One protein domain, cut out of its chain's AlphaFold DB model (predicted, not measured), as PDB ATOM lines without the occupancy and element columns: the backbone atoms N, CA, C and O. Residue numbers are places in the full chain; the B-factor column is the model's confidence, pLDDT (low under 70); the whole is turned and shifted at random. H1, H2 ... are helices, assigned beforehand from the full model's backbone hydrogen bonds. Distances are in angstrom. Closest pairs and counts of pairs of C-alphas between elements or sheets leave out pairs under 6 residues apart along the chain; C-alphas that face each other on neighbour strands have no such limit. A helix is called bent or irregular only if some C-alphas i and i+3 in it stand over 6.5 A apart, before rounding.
ATOM      1  N   GLY A   2     -60.307  37.586 -59.952       73.12
ATOM      2  CA  GLY A   2     -59.639  36.316 -60.302       73.12
ATOM      3  C   GLY A   2     -58.107  36.382 -60.398       73.12
ATOM      4  O   GLY A   2     -57.427  35.505 -59.881       73.12
ATOM      5  N   LEU A   3     -57.555  37.458 -60.970       80.75
ATOM      6  CA  LEU A   3     -56.102  37.629 -61.097       80.75
ATOM      7  C   LEU A   3     -55.412  37.881 -59.745       80.75
ATOM      8  O   LEU A   3     -54.341  37.350 -59.490       80.75
ATOM      9  N   ILE A   4     -56.066  38.622 -58.847       81.06
ATOM     10  CA  ILE A   4     -55.575  38.852 -57.479       81.06
ATOM     11  C   ILE A   4     -55.571  37.531 -56.700       81.06
ATOM     12  O   ILE A   4     -54.590  37.207 -56.040       81.06
ATOM     13  N   LEU A   5     -56.637  36.734 -56.830       83.25
ATOM     14  CA  LEU A   5     -56.728  35.422 -56.192       83.25
ATOM     15  C   LEU A   5     -55.640  34.463 -56.703       83.25
ATOM     16  O   LEU A   5     -55.014  33.766 -55.912       83.25
ATOM     17  N   ALA A   6     -55.383  34.462 -58.014       80.62
ATOM     18  CA  ALA A   6     -54.345  33.637 -58.623       80.62
ATOM     19  C   ALA A   6     -52.939  34.013 -58.126       80.62
ATOM     20  O   ALA A   6     -52.162  33.132 -57.766       80.62
ATOM     21  N   VAL A   7     -52.632  35.312 -58.036       81.69
ATOM     22  CA  VAL A   7     -51.350  35.794 -57.494       81.69
ATOM     23  C   VAL A   7     -51.178  35.386 -56.031       81.69
ATOM     24  O   VAL A   7     -50.095  34.948 -55.652       81.69
ATOM     25  N   LEU A   8     -52.241  35.457 -55.222       83.75
ATOM     26  CA  LEU A   8     -52.194  35.021 -53.824       83.75
ATOM     27  C   LEU A   8     -51.899  33.523 -53.695       83.75
ATOM     28  O   LEU A   8     -51.058  33.144 -52.888       83.75
ATOM     29  N   ILE A   9     -52.535  32.674 -54.507       85.50
ATOM     30  CA  ILE A   9     -52.296  31.222 -54.479       85.50
ATOM     31  C   ILE A   9     -50.845  30.900 -54.858       85.50
ATOM     32  O   ILE A   9     -50.204  30.095 -54.186       85.50
ATOM     33  N   ILE A  10     -50.306  31.556 -55.890       83.50
ATOM     34  CA  ILE A  10     -48.915  31.361 -56.324       83.50
ATOM     35  C   ILE A  10     -47.938  31.830 -55.241       83.50
ATOM     36  O   ILE A  10     -46.989  31.116 -54.928       83.50
ATOM     37  N   ALA A  11     -48.181  32.997 -54.639       79.12
ATOM     38  CA  ALA A  11     -47.334  33.532 -53.576       79.12
ATOM     39  C   ALA A  11     -47.322  32.623 -52.339       79.12
ATOM     40  O   ALA A  11     -46.263  32.366 -51.772       79.12
ATOM     41  N   ILE A  12     -48.484  32.091 -51.949       81.81
ATOM     42  CA  ILE A  12     -48.596  31.139 -50.840       81.81
ATOM     43  C   ILE A  12     -47.854  29.842 -51.178       81.81
ATOM     44  O   ILE A  12     -47.072  29.370 -50.360       81.81
ATOM     45  N   GLY A  13     -48.047  29.292 -52.380       79.88
ATOM     46  CA  GLY A  13     -47.359  28.073 -52.816       79.88
ATOM     47  C   GLY A  13     -45.836  28.222 -52.831       79.88
ATOM     48  O   GLY A  13     -45.136  27.371 -52.290       79.88
ATOM     49  N   ALA A  14     -45.329  29.332 -53.373       81.50
ATOM     50  CA  ALA A  14     -43.900  29.637 -53.383       81.50
ATOM     51  C   ALA A  14     -43.334  29.819 -51.967       81.50
ATOM     52  O   ALA A  14     -42.210  29.401 -51.698       81.50
ATOM     53  N   TRP A  15     -44.111  30.406 -51.051       80.81
ATOM     54  CA  TRP A  15     -43.704  30.505 -49.653       80.81
ATOM     55  C   TRP A  15     -43.632  29.108 -49.018       80.81
ATOM     56  O   TRP A  15     -42.579  28.722 -48.531       80.81
ATOM     57  N   PHE A  16     -44.674  28.281 -49.113       78.25
ATOM     58  CA  PHE A  16     -44.624  26.919 -48.561       78.25
ATOM     59  C   PHE A  16     -43.448  26.086 -49.093       78.25
ATOM     60  O   PHE A  16     -42.784  25.409 -48.305       78.25
ATOM     61  N   ASP A  17     -43.165  26.159 -50.396       78.06
ATOM     62  CA  ASP A  17     -42.033  25.455 -51.007       78.06
ATOM     63  C   ASP A  17     -40.685  25.966 -50.469       78.06
ATOM     64  O   ASP A  17     -39.839  25.172 -50.050       78.06
ATOM     65  N   TRP A  18     -40.516  27.291 -50.361       77.94
ATOM     66  CA  TRP A  18     -39.308  27.889 -49.785       77.94
ATOM     67  C   TRP A  18     -39.136  27.534 -48.300       77.94
ATOM     68  O   TRP A  18     -38.034  27.154 -47.895       77.94
ATOM     69  N   THR A  19     -40.202  27.568 -47.484       76.19
ATOM     70  CA  THR A  19     -40.106  27.173 -46.065       76.19
ATOM     71  C   THR A  19     -39.724  25.706 -45.921       76.19
ATOM     72  O   THR A  19     -38.877  25.361 -45.098       76.19
ATOM     73  N   TYR A  20     -40.330  24.836 -46.734       75.88
ATOM     74  CA  TYR A  20     -40.024  23.412 -46.737       75.88
ATOM     75  C   TYR A  20     -38.563  23.148 -47.120       75.88
ATOM     76  O   TYR A  20     -37.877  22.373 -46.450       75.88
ATOM     77  N   HIS A  21     -38.065  23.822 -48.159       80.19
ATOM     78  CA  HIS A  21     -36.683  23.671 -48.601       80.19
ATOM     79  C   HIS A  21     -35.672  24.187 -47.567       80.19
ATOM     80  O   HIS A  21     -34.663  23.521 -47.327       80.19
ATOM     81  N   SER A  22     -35.954  25.323 -46.916       79.38
ATOM     82  CA  SER A  22     -35.089  25.886 -45.867       79.38
ATOM     83  C   SER A  22     -34.966  24.935 -44.680       79.38
ATOM     84  O   SER A  22     -33.859  24.538 -44.327       79.38
ATOM     85  N   ILE A  23     -36.099  24.468 -44.136       77.06
ATOM     86  CA  ILE A  23     -36.117  23.549 -42.986       77.06
ATOM     87  C   ILE A  23     -35.384  22.249 -43.324       77.06
ATOM     88  O   ILE A  23     -34.599  21.748 -42.523       77.06
ATOM     89  N   ARG A  24     -35.601  21.707 -44.528       77.69
ATOM     90  CA  ARG A  24     -34.904  20.498 -44.976       77.69
ATOM     91  C   ARG A  24     -33.392  20.705 -45.048       77.69
ATOM     92  O   ARG A  24     -32.645  19.817 -44.644       77.69
ATOM     93  N   THR A  25     -32.955  21.837 -45.588       80.94
ATOM     94  CA  THR A  25     -31.530  22.149 -45.748       80.94
ATOM     95  C   THR A  25     -30.868  22.327 -44.389       80.94
ATOM     96  O   THR A  25     -29.843  21.704 -44.140       80.94
ATOM     97  N   GLU A  26     -31.495  23.074 -43.481       80.12
ATOM     98  CA  GLU A  26     -30.983  23.296 -42.125       80.12
ATOM     99  C   GLU A  26     -30.876  21.988 -41.326       80.12
ATOM    100  O   GLU A  26     -29.849  21.730 -40.701       80.12
ATOM    101  N   ILE A  27     -31.893  21.119 -41.394       78.88
ATOM    102  CA  ILE A  27     -31.872  19.797 -40.744       78.88
ATOM    103  C   ILE A  27     -30.746  18.920 -41.310       78.88
ATOM    104  O   ILE A  27     -30.011  18.297 -40.544       78.88
ATOM    105  N   ALA A  28     -30.585  18.880 -42.635       80.50
ATOM    106  CA  ALA A  28     -29.527  18.099 -43.276       80.50
ATOM    107  C   ALA A  28     -28.126  18.637 -42.937       80.50
ATOM    108  O   ALA A  28     -27.198  17.864 -42.706       80.50
ATOM    109  N   GLU A  29     -27.975  19.959 -42.863       83.50
ATOM    110  CA  GLU A  29     -26.716  20.608 -42.508       83.50
ATOM    111  C   GLU A  29     -26.329  20.315 -41.051       83.50
ATOM    112  O   GLU A  29     -25.158  20.064 -40.770       83.50
ATOM    113  N   ILE A  30     -27.301  20.296 -40.132       77.69
ATOM    114  CA  ILE A  30     -27.085  19.874 -38.741       77.69
ATOM    115  C   ILE A  30     -26.688  18.396 -38.689       77.69
ATOM    116  O   ILE A  30     -25.660  18.067 -38.107       77.69
ATOM    117  N   GLN A  31     -27.432  17.506 -39.358       77.62
ATOM    118  CA  GLN A  31     -27.091  16.076 -39.412       77.62
ATOM    119  C   GLN A  31     -25.670  15.828 -39.927       77.62
ATOM    120  O   GLN A  31     -24.981  14.958 -39.409       77.62
ATOM    121  N   SER A  32     -25.222  16.594 -40.925       80.31
ATOM    122  CA  SER A  32     -23.881  16.442 -41.500       80.31
ATOM    123  C   SER A  32     -22.744  16.917 -40.590       80.31
ATOM    124  O   SER A  32     -21.602  16.505 -40.781       80.31
ATOM    125  N   ARG A  33     -23.044  17.800 -39.629       79.69
ATOM    126  CA  ARG A  33     -22.065  18.391 -38.706       79.69
ATOM    127  C   ARG A  33     -22.000  17.683 -37.365       79.69
ATOM    128  O   ARG A  33     -20.965  17.747 -36.706       79.69
ATOM    129  N   LEU A  34     -23.085  17.026 -36.959       79.94
ATOM    130  CA  LEU A  34     -23.099  16.276 -35.715       79.94
ATOM    131  C   LEU A  34     -22.151  15.072 -35.815       79.94
ATOM    132  O   LEU A  34     -22.202  14.325 -36.796       79.94
ATOM    133  N   PRO A  35     -21.296  14.854 -34.803       77.31
ATOM    134  CA  PRO A  35     -20.437  13.687 -34.777       77.31
ATOM    135  C   PRO A  35     -21.290  12.414 -34.706       77.31
ATOM    136  O   PRO A  35     -22.298  12.350 -33.992       77.31
ATOM    137  N   SER A  36     -20.882  11.387 -35.456       78.69
ATOM    138  CA  SER A  36     -21.492  10.061 -35.350       78.69
ATOM    139  C   SER A  36     -21.221   9.466 -33.968       78.69
ATOM    140  O   SER A  36     -20.223   9.800 -33.328       78.69
ATOM    141  N   GLU A  37     -22.075   8.550 -33.503       74.38
ATOM    142  CA  GLU A  37     -21.857   7.873 -32.213       74.38
ATOM    143  C   GLU A  37     -20.491   7.179 -32.149       74.38
ATOM    144  O   GLU A  37     -19.830   7.168 -31.115       74.38
ATOM    145  N   GLU A  38     -20.043   6.614 -33.268       74.19
ATOM    146  CA  GLU A  38     -18.748   5.951 -33.370       74.19
ATOM    147  C   GLU A  38     -17.598   6.960 -33.261       74.19
ATOM    148  O   GLU A  38     -16.674   6.735 -32.482       74.19
ATOM    149  N   ALA A  39     -17.716   8.123 -33.917       73.75
ATOM    150  CA  ALA A  39     -16.762   9.219 -33.762       73.75
ATOM    151  C   ALA A  39     -16.710   9.719 -32.310       73.75
ATOM    152  O   ALA A  39     -15.621   9.872 -31.763       73.75
ATOM    153  N   LEU A  40     -17.864   9.873 -31.652       71.25
ATOM    154  CA  LEU A  40     -17.964  10.224 -30.228       71.25
ATOM    155  C   LEU A  40     -17.271   9.205 -29.309       71.25
ATOM    156  O   LEU A  40     -16.750   9.583 -28.264       71.25
ATOM    157  N   ASN A  41     -17.266   7.921 -29.671       73.25
ATOM    158  CA  ASN A  41     -16.666   6.861 -28.857       73.25
ATOM    159  C   ASN A  41     -15.148   6.718 -29.054       73.25
ATOM    160  O   ASN A  41     -14.474   6.210 -28.158       73.25
ATOM    161  N   THR A  42     -14.610   7.124 -30.206       75.88
ATOM    162  CA  THR A  42     -13.190   6.924 -30.552       75.88
ATOM    163  C   THR A  42     -12.324   8.180 -30.440       75.88
ATOM    164  O   THR A  42     -11.110   8.090 -30.614       75.88
ATOM    165  N   MET A  43     -12.920   9.349 -30.191       66.50
ATOM    166  CA  MET A  43     -12.219  10.636 -30.233       66.50
ATOM    167  C   MET A  43     -11.443  10.936 -28.931       66.50
ATOM    168  O   MET A  43     -11.971  10.717 -27.833       66.50
ATOM    169  N   PRO A  44     -10.189  11.425 -29.020       71.25
ATOM    170  CA  PRO A  44      -9.379  11.757 -27.852       71.25
ATOM    171  C   PRO A  44      -9.938  12.977 -27.091       71.25
ATOM    172  O   PRO A  44     -10.452  13.910 -27.706       71.25
ATOM    173  N   PRO A  45      -9.863  12.986 -25.746       66.56
ATOM    174  CA  PRO A  45     -10.639  13.878 -24.871       66.56
ATOM    175  C   PRO A  45     -10.414  15.388 -25.095       66.56
ATOM    176  O   PRO A  45     -11.300  16.199 -24.826       66.56
ATOM    177  N   ASP A  46      -9.247  15.767 -25.600       66.00
ATOM    178  CA  ASP A  46      -8.848  17.133 -25.929       66.00
ATOM    179  C   ASP A  46      -9.519  17.671 -27.205       66.00
ATOM    180  O   ASP A  46     -10.038  18.789 -27.189       66.00
ATOM    181  N   GLU A  47      -9.611  16.875 -28.276       64.19
ATOM    182  CA  GLU A  47     -10.395  17.239 -29.473       64.19
ATOM    183  C   GLU A  47     -11.905  17.145 -29.220       64.19
ATOM    184  O   GLU A  47     -12.696  17.921 -29.768       64.19
ATOM    185  N   THR A  48     -12.300  16.230 -28.336       70.31
ATOM    186  CA  THR A  48     -13.690  15.950 -27.984       70.31
ATOM    187  C   THR A  48     -14.396  17.176 -27.388       70.31
ATOM    188  O   THR A  48     -15.541  17.449 -27.735       70.31
ATOM    189  N   THR A  49     -13.732  17.992 -26.562       72.19
ATOM    190  CA  THR A  49     -14.404  19.117 -25.875       72.19
ATOM    191  C   THR A  49     -14.879  20.209 -26.843       72.19
ATOM    192  O   THR A  49     -16.047  20.596 -26.805       72.19
ATOM    193  N   ALA A  50     -14.015  20.664 -27.759       77.00
ATOM    194  CA  ALA A  50     -14.364  21.709 -28.726       77.00
ATOM    195  C   ALA A  50     -15.406  21.234 -29.755       77.00
ATOM    196  O   ALA A  50     -16.293  21.995 -30.149       77.00
ATOM    197  N   GLN A  51     -15.334  19.965 -30.178       73.62
ATOM    198  CA  GLN A  51     -16.337  19.393 -31.077       73.62
ATOM    199  C   GLN A  51     -17.692  19.201 -30.395       73.62
ATOM    200  O   GLN A  51     -18.720  19.471 -31.018       73.62
ATOM    201  N   LEU A  52     -17.722  18.799 -29.118       78.94
ATOM    202  CA  LEU A  52     -18.977  18.725 -28.375       78.94
ATOM    203  C   LEU A  52     -19.590  20.103 -28.133       78.94
ATOM    204  O   LEU A  52     -20.802  20.226 -28.248       78.94
ATOM    205  N   GLU A  53     -18.807  21.151 -27.864       80.69
ATOM    206  CA  GLU A  53     -19.356  22.511 -27.747       80.69
ATOM    207  C   GLU A  53     -20.042  22.979 -29.042       80.69
ATOM    208  O   GLU A  53     -21.150  23.520 -28.997       80.69
ATOM    209  N   LEU A  54     -19.428  22.720 -30.202       82.31
ATOM    210  CA  LEU A  54     -20.037  23.005 -31.506       82.31
ATOM    211  C   LEU A  54     -21.309  22.177 -31.729       82.31
ATOM    212  O   LEU A  54     -22.344  22.725 -32.114       82.31
ATOM    213  N   ALA A  55     -21.258  20.880 -31.427       83.81
ATOM    214  CA  ALA A  55     -22.410  19.996 -31.540       83.81
ATOM    215  C   ALA A  55     -23.565  20.436 -30.623       83.81
ATOM    216  O   ALA A  55     -24.725  20.387 -31.023       83.81
ATOM    217  N   MET A  56     -23.268  20.950 -29.426       83.50
ATOM    218  CA  MET A  56     -24.270  21.478 -28.497       83.50
ATOM    219  C   MET A  56     -24.971  22.732 -29.025       83.50
ATOM    220  O   MET A  56     -26.177  22.889 -28.817       83.50
ATOM    221  N   ALA A  57     -24.255  23.606 -29.738       84.75
ATOM    222  CA  ALA A  57     -24.863  24.759 -30.400       84.75
ATOM    223  C   ALA A  57     -25.853  24.323 -31.497       84.75
ATOM    224  O   ALA A  57     -26.927  24.912 -31.639       84.75
ATOM    225  N   ASP A  58     -25.528  23.267 -32.243       84.56
ATOM    226  CA  ASP A  58     -26.435  22.693 -33.239       84.56
ATOM    227  C   ASP A  58     -27.608  21.945 -32.576       84.56
ATOM    228  O   ASP A  58     -28.751  22.080 -33.016       84.56
ATOM    229  N   CYS A  59     -27.387  21.281 -31.439       85.69
ATOM    230  CA  CYS A  59     -28.451  20.668 -30.642       85.69
ATOM    231  C   CYS A  59     -29.451  21.682 -30.066       85.69
ATOM    232  O   CYS A  59     -30.653  21.410 -30.026       85.69
ATOM    233  N   GLN A  60     -29.010  22.890 -29.700       86.00
ATOM    234  CA  GLN A  60     -29.932  23.975 -29.341       86.00
ATOM    235  C   GLN A  60     -30.821  24.398 -30.520       86.00
ATOM    236  O   GLN A  60     -32.002  24.701 -30.325       86.00
ATOM    237  N   ARG A  61     -30.299  24.380 -31.756       82.25
ATOM    238  CA  ARG A  61     -31.119  24.650 -32.951       82.25
ATOM    239  C   ARG A  61     -32.143  23.545 -33.184       82.25
ATOM    240  O   ARG A  61     -33.294  23.861 -33.480       82.25
ATOM    241  N   VAL A  62     -31.775  22.280 -32.979       84.81
ATOM    242  CA  VAL A  62     -32.726  21.153 -33.031       84.81
ATOM    243  C   VAL A  62     -33.865  21.345 -32.027       84.81
ATOM    244  O   VAL A  62     -35.034  21.189 -32.386       84.81
ATOM    245  N   GLU A  63     -33.557  21.767 -30.798       84.50
ATOM    246  CA  GLU A  63     -34.583  22.072 -29.797       84.50
ATOM    247  C   GLU A  63     -35.511  23.199 -30.277       84.50
ATOM    248  O   GLU A  63     -36.730  23.085 -30.156       84.50
ATOM    249  N   SER A  64     -34.980  24.243 -30.924       83.00
ATOM    250  CA  SER A  64     -35.809  25.310 -31.502       83.00
ATOM    251  C   SER A  64     -36.792  24.803 -32.574       83.00
ATOM    252  O   SER A  64     -37.930  25.278 -32.637       83.00
ATOM    253  N   PHE A  65     -36.424  23.773 -33.351       82.06
ATOM    254  CA  PHE A  65     -37.338  23.146 -34.311       82.06
ATOM    255  C   PHE A  65     -38.466  22.359 -33.639       82.06
ATOM    256  O   PHE A  65     -39.571  22.317 -34.182       82.06
ATOM    257  N   LYS A  66     -38.254  21.794 -32.441       79.50
ATOM    258  CA  LYS A  66     -39.326  21.122 -31.679       79.50
ATOM    259  C   LYS A  66     -40.441  22.083 -31.275       79.50
ATOM    260  O   LYS A  66     -41.609  21.682 -31.245       79.50
ATOM    261  N   TRP A  67     -40.092  23.339 -30.999       82.19
ATOM    262  CA  TRP A  67     -41.044  24.400 -30.665       82.19
ATOM    263  C   TRP A  67     -41.680  25.052 -31.898       82.19
ATOM    264  O   TRP A  67     -42.667  25.775 -31.763       82.19
ATOM    265  N   ASN A  68     -41.175  24.768 -33.104       81.44
ATOM    266  CA  ASN A  68     -41.743  25.261 -34.353       81.44
ATOM    267  C   ASN A  68     -42.827  24.293 -34.883       81.44
ATOM    268  O   ASN A  68     -42.506  23.198 -35.356       81.44
ATOM    269  N   PRO A  69     -44.120  24.679 -34.864       80.69
ATOM    270  CA  PRO A  69     -45.211  23.799 -35.285       80.69
ATOM    271  C   PRO A  69     -45.143  23.434 -36.772       80.69
ATOM    272  O   PRO A  69     -45.533  22.329 -37.142       80.69
ATOM    273  N   LEU A  70     -44.620  24.327 -37.617       80.50
ATOM    274  CA  LEU A  70     -44.449  24.062 -39.043       80.50
ATOM    275  C   LEU A  70     -43.342  23.025 -39.273       80.50
ATOM    276  O   LEU A  70     -43.531  22.080 -40.034       80.50
ATOM    277  N   ALA A  71     -42.215  23.162 -38.570       80.12
ATOM    278  CA  ALA A  71     -41.116  22.204 -38.656       80.12
ATOM    279  C   ALA A  71     -41.552  20.814 -38.167       80.12
ATOM    280  O   ALA A  71     -41.298  19.817 -38.841       80.12
ATOM    281  N   ARG A  72     -42.310  20.749 -37.063       80.62
ATOM    282  CA  ARG A  72     -42.918  19.502 -36.571       80.62
ATOM    283  C   ARG A  72     -43.885  18.864 -37.561       80.62
ATOM    284  O   ARG A  72     -43.906  17.643 -37.670       80.62
ATOM    285  N   LEU A  73     -44.696  19.666 -38.247       81.94
ATOM    286  CA  LEU A  73     -45.652  19.163 -39.231       81.94
ATOM    287  C   LEU A  73     -44.949  18.603 -40.474       81.94
ATOM    288  O   LEU A  73     -45.422  17.631 -41.052       81.94
ATOM    289  N   LEU A  74     -43.822  19.197 -40.872       80.56
ATOM    290  CA  LEU A  74     -43.095  18.803 -42.077       80.56
ATOM    291  C   LEU A  74     -42.088  17.668 -41.840       80.56
ATOM    292  O   LEU A  74     -41.964  16.805 -42.704       80.56
ATOM    293  N   ARG A  75     -41.351  17.692 -40.720       81.94
ATOM    294  CA  ARG A  75     -40.178  16.834 -40.433       81.94
ATOM    295  C   ARG A  75     -40.102  16.388 -38.969       81.94
ATOM    296  O   ARG A  75     -39.025  16.296 -38.384       81.94
ATOM    297  N   GLY A  76     -41.253  16.153 -38.339       84.12
ATOM    298  CA  GLY A  76     -41.328  15.816 -36.914       84.12
ATOM    299  C   GLY A  76     -40.487  14.599 -36.516       84.12
ATOM    300  O   GLY A  76     -39.816  14.647 -35.487       84.12
ATOM    301  N   ASP A  77     -40.472  13.550 -37.341       85.69
ATOM    302  CA  ASP A  77     -39.713  12.325 -37.066       85.69
ATOM    303  C   ASP A  77     -38.196  12.547 -37.160       85.69
ATOM    304  O   ASP A  77     -37.450  12.085 -36.297       85.69
ATOM    305  N   GLU A  78     -37.725  13.311 -38.152       83.44
ATOM    306  CA  GLU A  78     -36.298  13.633 -38.294       83.44
ATOM    307  C   GLU A  78     -35.817  14.551 -37.166       83.44
ATOM    308  O   GLU A  78     -34.740  14.333 -36.617       83.44
ATOM    309  N   ILE A  79     -36.633  15.536 -36.769       84.56
ATOM    310  CA  ILE A  79     -36.358  16.400 -35.611       84.56
ATOM    311  C   ILE A  79     -36.302  15.568 -34.326       84.56
ATOM    312  O   ILE A  79     -35.441  15.805 -33.482       84.56
ATOM    313  N   LYS A  80     -37.199  14.588 -34.168       87.06
ATOM    314  CA  LYS A  80     -37.204  13.696 -33.005       87.06
ATOM    315  C   LYS A  80     -35.940  12.837 -32.953       87.06
ATOM    316  O   LYS A  80     -35.300  12.793 -31.910       87.06
ATOM    317  N   SER A  81     -35.559  12.212 -34.067       87.12
ATOM    318  CA  SER A  81     -34.331  11.412 -34.152       87.12
ATOM    319  C   SER A  81     -33.080  12.253 -33.876       87.12
ATOM    320  O   SER A  81     -32.204  11.828 -33.128       87.12
ATOM    321  N   LEU A  82     -33.020  13.478 -34.406       86.19
ATOM    322  CA  LEU A  82     -31.952  14.429 -34.098       86.19
ATOM    323  C   LEU A  82     -31.911  14.810 -32.616       86.19
ATOM    324  O   LEU A  82     -30.831  14.928 -32.047       86.19
ATOM    325  N   ALA A  83     -33.071  15.003 -31.987       86.81
ATOM    326  CA  ALA A  83     -33.147  15.322 -30.568       86.81
ATOM    327  C   ALA A  83     -32.631  14.163 -29.698       86.81
ATOM    328  O   ALA A  83     -31.860  14.407 -28.776       86.81
ATOM    329  N   GLU A  84     -32.982  12.918 -30.032       88.31
ATOM    330  CA  GLU A  84     -32.456  11.721 -29.354       88.31
ATOM    331  C   GLU A  84     -30.925  11.619 -29.499       88.31
ATOM    332  O   GLU A  84     -30.223  11.355 -28.523       88.31
ATOM    333  N   HIS A  85     -30.385  11.916 -30.687       85.75
ATOM    334  CA  HIS A  85     -28.933  11.967 -30.913       85.75
ATOM    335  C   HIS A  85     -28.255  13.077 -30.096       85.75
ATOM    336  O   HIS A  85     -27.170  12.899 -29.542       85.75
ATOM    337  N   CYS A  86     -28.914  14.225 -29.969       87.56
ATOM    338  CA  CYS A  86     -28.451  15.334 -29.145       87.56
ATOM    339  C   CYS A  86     -28.449  15.022 -27.644       87.56
ATOM    340  O   CYS A  86     -27.539  15.461 -26.940       87.56
ATOM    341  N   ASP A  87     -29.406  14.232 -27.153       87.81
ATOM    342  CA  ASP A  87     -29.413  13.766 -25.762       87.81
ATOM    343  C   ASP A  87     -28.196  12.870 -25.466       87.81
ATOM    344  O   ASP A  87     -27.580  12.988 -24.401       87.81
ATOM    345  N   LEU A  88     -27.784  12.033 -26.426       84.81
ATOM    346  CA  LEU A  88     -26.560  11.232 -26.314       84.81
ATOM    347  C   LEU A  88     -25.307  12.111 -26.264       84.81
ATOM    348  O   LEU A  88     -24.450  11.902 -25.403       84.81
ATOM    349  N   ILE A  89     -25.205  13.116 -27.140       84.94
ATOM    350  CA  ILE A  89     -24.083  14.071 -27.152       84.94
ATOM    351  C   ILE A  89     -23.994  14.811 -25.817       84.94
ATOM    352  O   ILE A  89     -22.922  14.871 -25.215       84.94
ATOM    353  N   LYS A  90     -25.123  15.309 -25.306       85.06
ATOM    354  CA  LYS A  90     -25.184  15.996 -24.015       85.06
ATOM    355  C   LYS A  90     -24.740  15.090 -22.866       85.06
ATOM    356  O   LYS A  90     -23.898  15.484 -22.068       85.06
ATOM    357  N   SER A  91     -25.225  13.847 -22.828       83.69
ATOM    358  CA  SER A  91     -24.801  12.871 -21.817       83.69
ATOM    359  C   SER A  91     -23.290  12.614 -21.847       83.69
ATOM    360  O   SER A  91     -22.690  12.392 -20.795       83.69
ATOM    361  N   ARG A  92     -22.663  12.639 -23.029       78.00
ATOM    362  CA  ARG A  92     -21.207  12.498 -23.169       78.00
ATOM    363  C   ARG A  92     -20.461  13.739 -22.703       78.00
ATOM    364  O   ARG A  92     -19.434  13.593 -22.049       78.00
ATOM    365  N   GLN A  93     -20.981  14.929 -22.988       81.25
ATOM    366  CA  GLN A  93     -20.423  16.178 -22.474       81.25
ATOM    367  C   GLN A  93     -20.422  16.193 -20.943       81.25
ATOM    368  O   GLN A  93     -19.383  16.442 -20.337       81.25
ATOM    369  N   ASP A  94     -21.557  15.848 -20.331       81.06
ATOM    370  CA  ASP A  94     -21.712  15.795 -18.874       81.06
ATOM    371  C   ASP A  94     -20.743  14.769 -18.250       81.06
ATOM    372  O   ASP A  94     -20.121  15.029 -17.221       81.06
ATOM    373  N   ALA A  95     -20.542  13.619 -18.906       77.69
ATOM    374  CA  ALA A  95     -19.588  12.601 -18.457       77.69
ATOM    375  C   ALA A  95     -18.117  13.057 -18.535       77.69
ATOM    376  O   ALA A  95     -17.297  12.604 -17.736       77.69
ATOM    377  N   LEU A  96     -17.776  13.934 -19.485       73.25
ATOM    378  CA  LEU A  96     -16.424  14.480 -19.652       73.25
ATOM    379  C   LEU A  96     -16.127  15.637 -18.695       73.25
ATOM    380  O   LEU A  96     -14.972  15.824 -18.318       73.25
ATOM    381  N   GLN A  97     -17.144  16.406 -18.301       68.81
ATOM    382  CA  GLN A  97     -16.983  17.540 -17.388       68.81
ATOM    383  C   GLN A  97     -16.845  17.118 -15.914       68.81
ATOM    384  O   GLN A  97     -16.313  17.893 -15.123       68.81
ATOM    385  N   GLY A  98     -17.216  15.879 -15.563       57.78
ATOM    386  CA  GLY A  98     -17.144  15.366 -14.190       57.78
ATOM    387  C   GLY A  98     -18.154  16.038 -13.237       57.78
ATOM    388  O   GLY A  98     -18.781  17.027 -13.610       57.78
TER     389      GLY A  98
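What this domain is: This is residues 2 to 98 of the 99 residues of an uncharacterized protein of Alphaproteobacteria bacterium RBG_16_64_48 (UniProt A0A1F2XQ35). A long helix, H1, sticks out as a free arm with residues 2 to 15, while residues 20 to 33 pack on a helical hairpin of H3 and H4. The short H2 lies in the turn from H1 to H3, and H4 is sharply kinked near residue 76. The printed part has 97 residues with four named helices, H1, H2, H3 and H4 along the chain, and no named strand: all helix. The whole is loose, with a radius of gyration of the C-alphas of 18.0 A, and spans 65 by 19 by 17 A.

How they stand to each other: H1, residues 2 to 33, touches H4, residues 69 to 97, with its residues 20 to 31 alone, the same way at a shallow tilt of 20 degrees; the closest C-alphas, of Ile 23 and Ala 71, are 6.7 A apart. H3, residues 45 to 67, only just touches H1, with 3 pairs of C-alphas within 8 A, the closest those of Ile 30 and Asp 58 at 6.2 A. H3 and H4 touch as a hairpin, opposite ways at a shallow tilt of 28 degrees; the closest C-alphas, of Cys 59 and Cys 86, are 5.5 A apart. H1, H3 and H4 form an up and down bundle, each running against the one before it. H2, residues 37 to 42, is close to H3 but not clearly touching, the C-alphas of Leu 40 and Thr 48 being closest at 7.5 A. In H1 and H2 every O i to N i+4 pair is within hydrogen-bond range; in H3 18 of 19 are, in H4 23 of 25.

Where its parts are: H1 is 46.9 A long from C-alpha 2 at (-59.639, 36.316, -60.302), H2 8.9 A, H3 32.7 A and H4 34.0 A, to C-alpha 97 at (-16.983, 17.540, -17.388). H4 is irregular: C-alphas 74 and 77 are 8.9 A apart.

The domain as a whole: The C-alphas of Gly 2 and Gly 98, the two farthest apart, are 66.1 A apart. The printed part has no cut, and its three links are tight. Residues 43, 45 to 47 and 97 to 98 have pLDDT under 70.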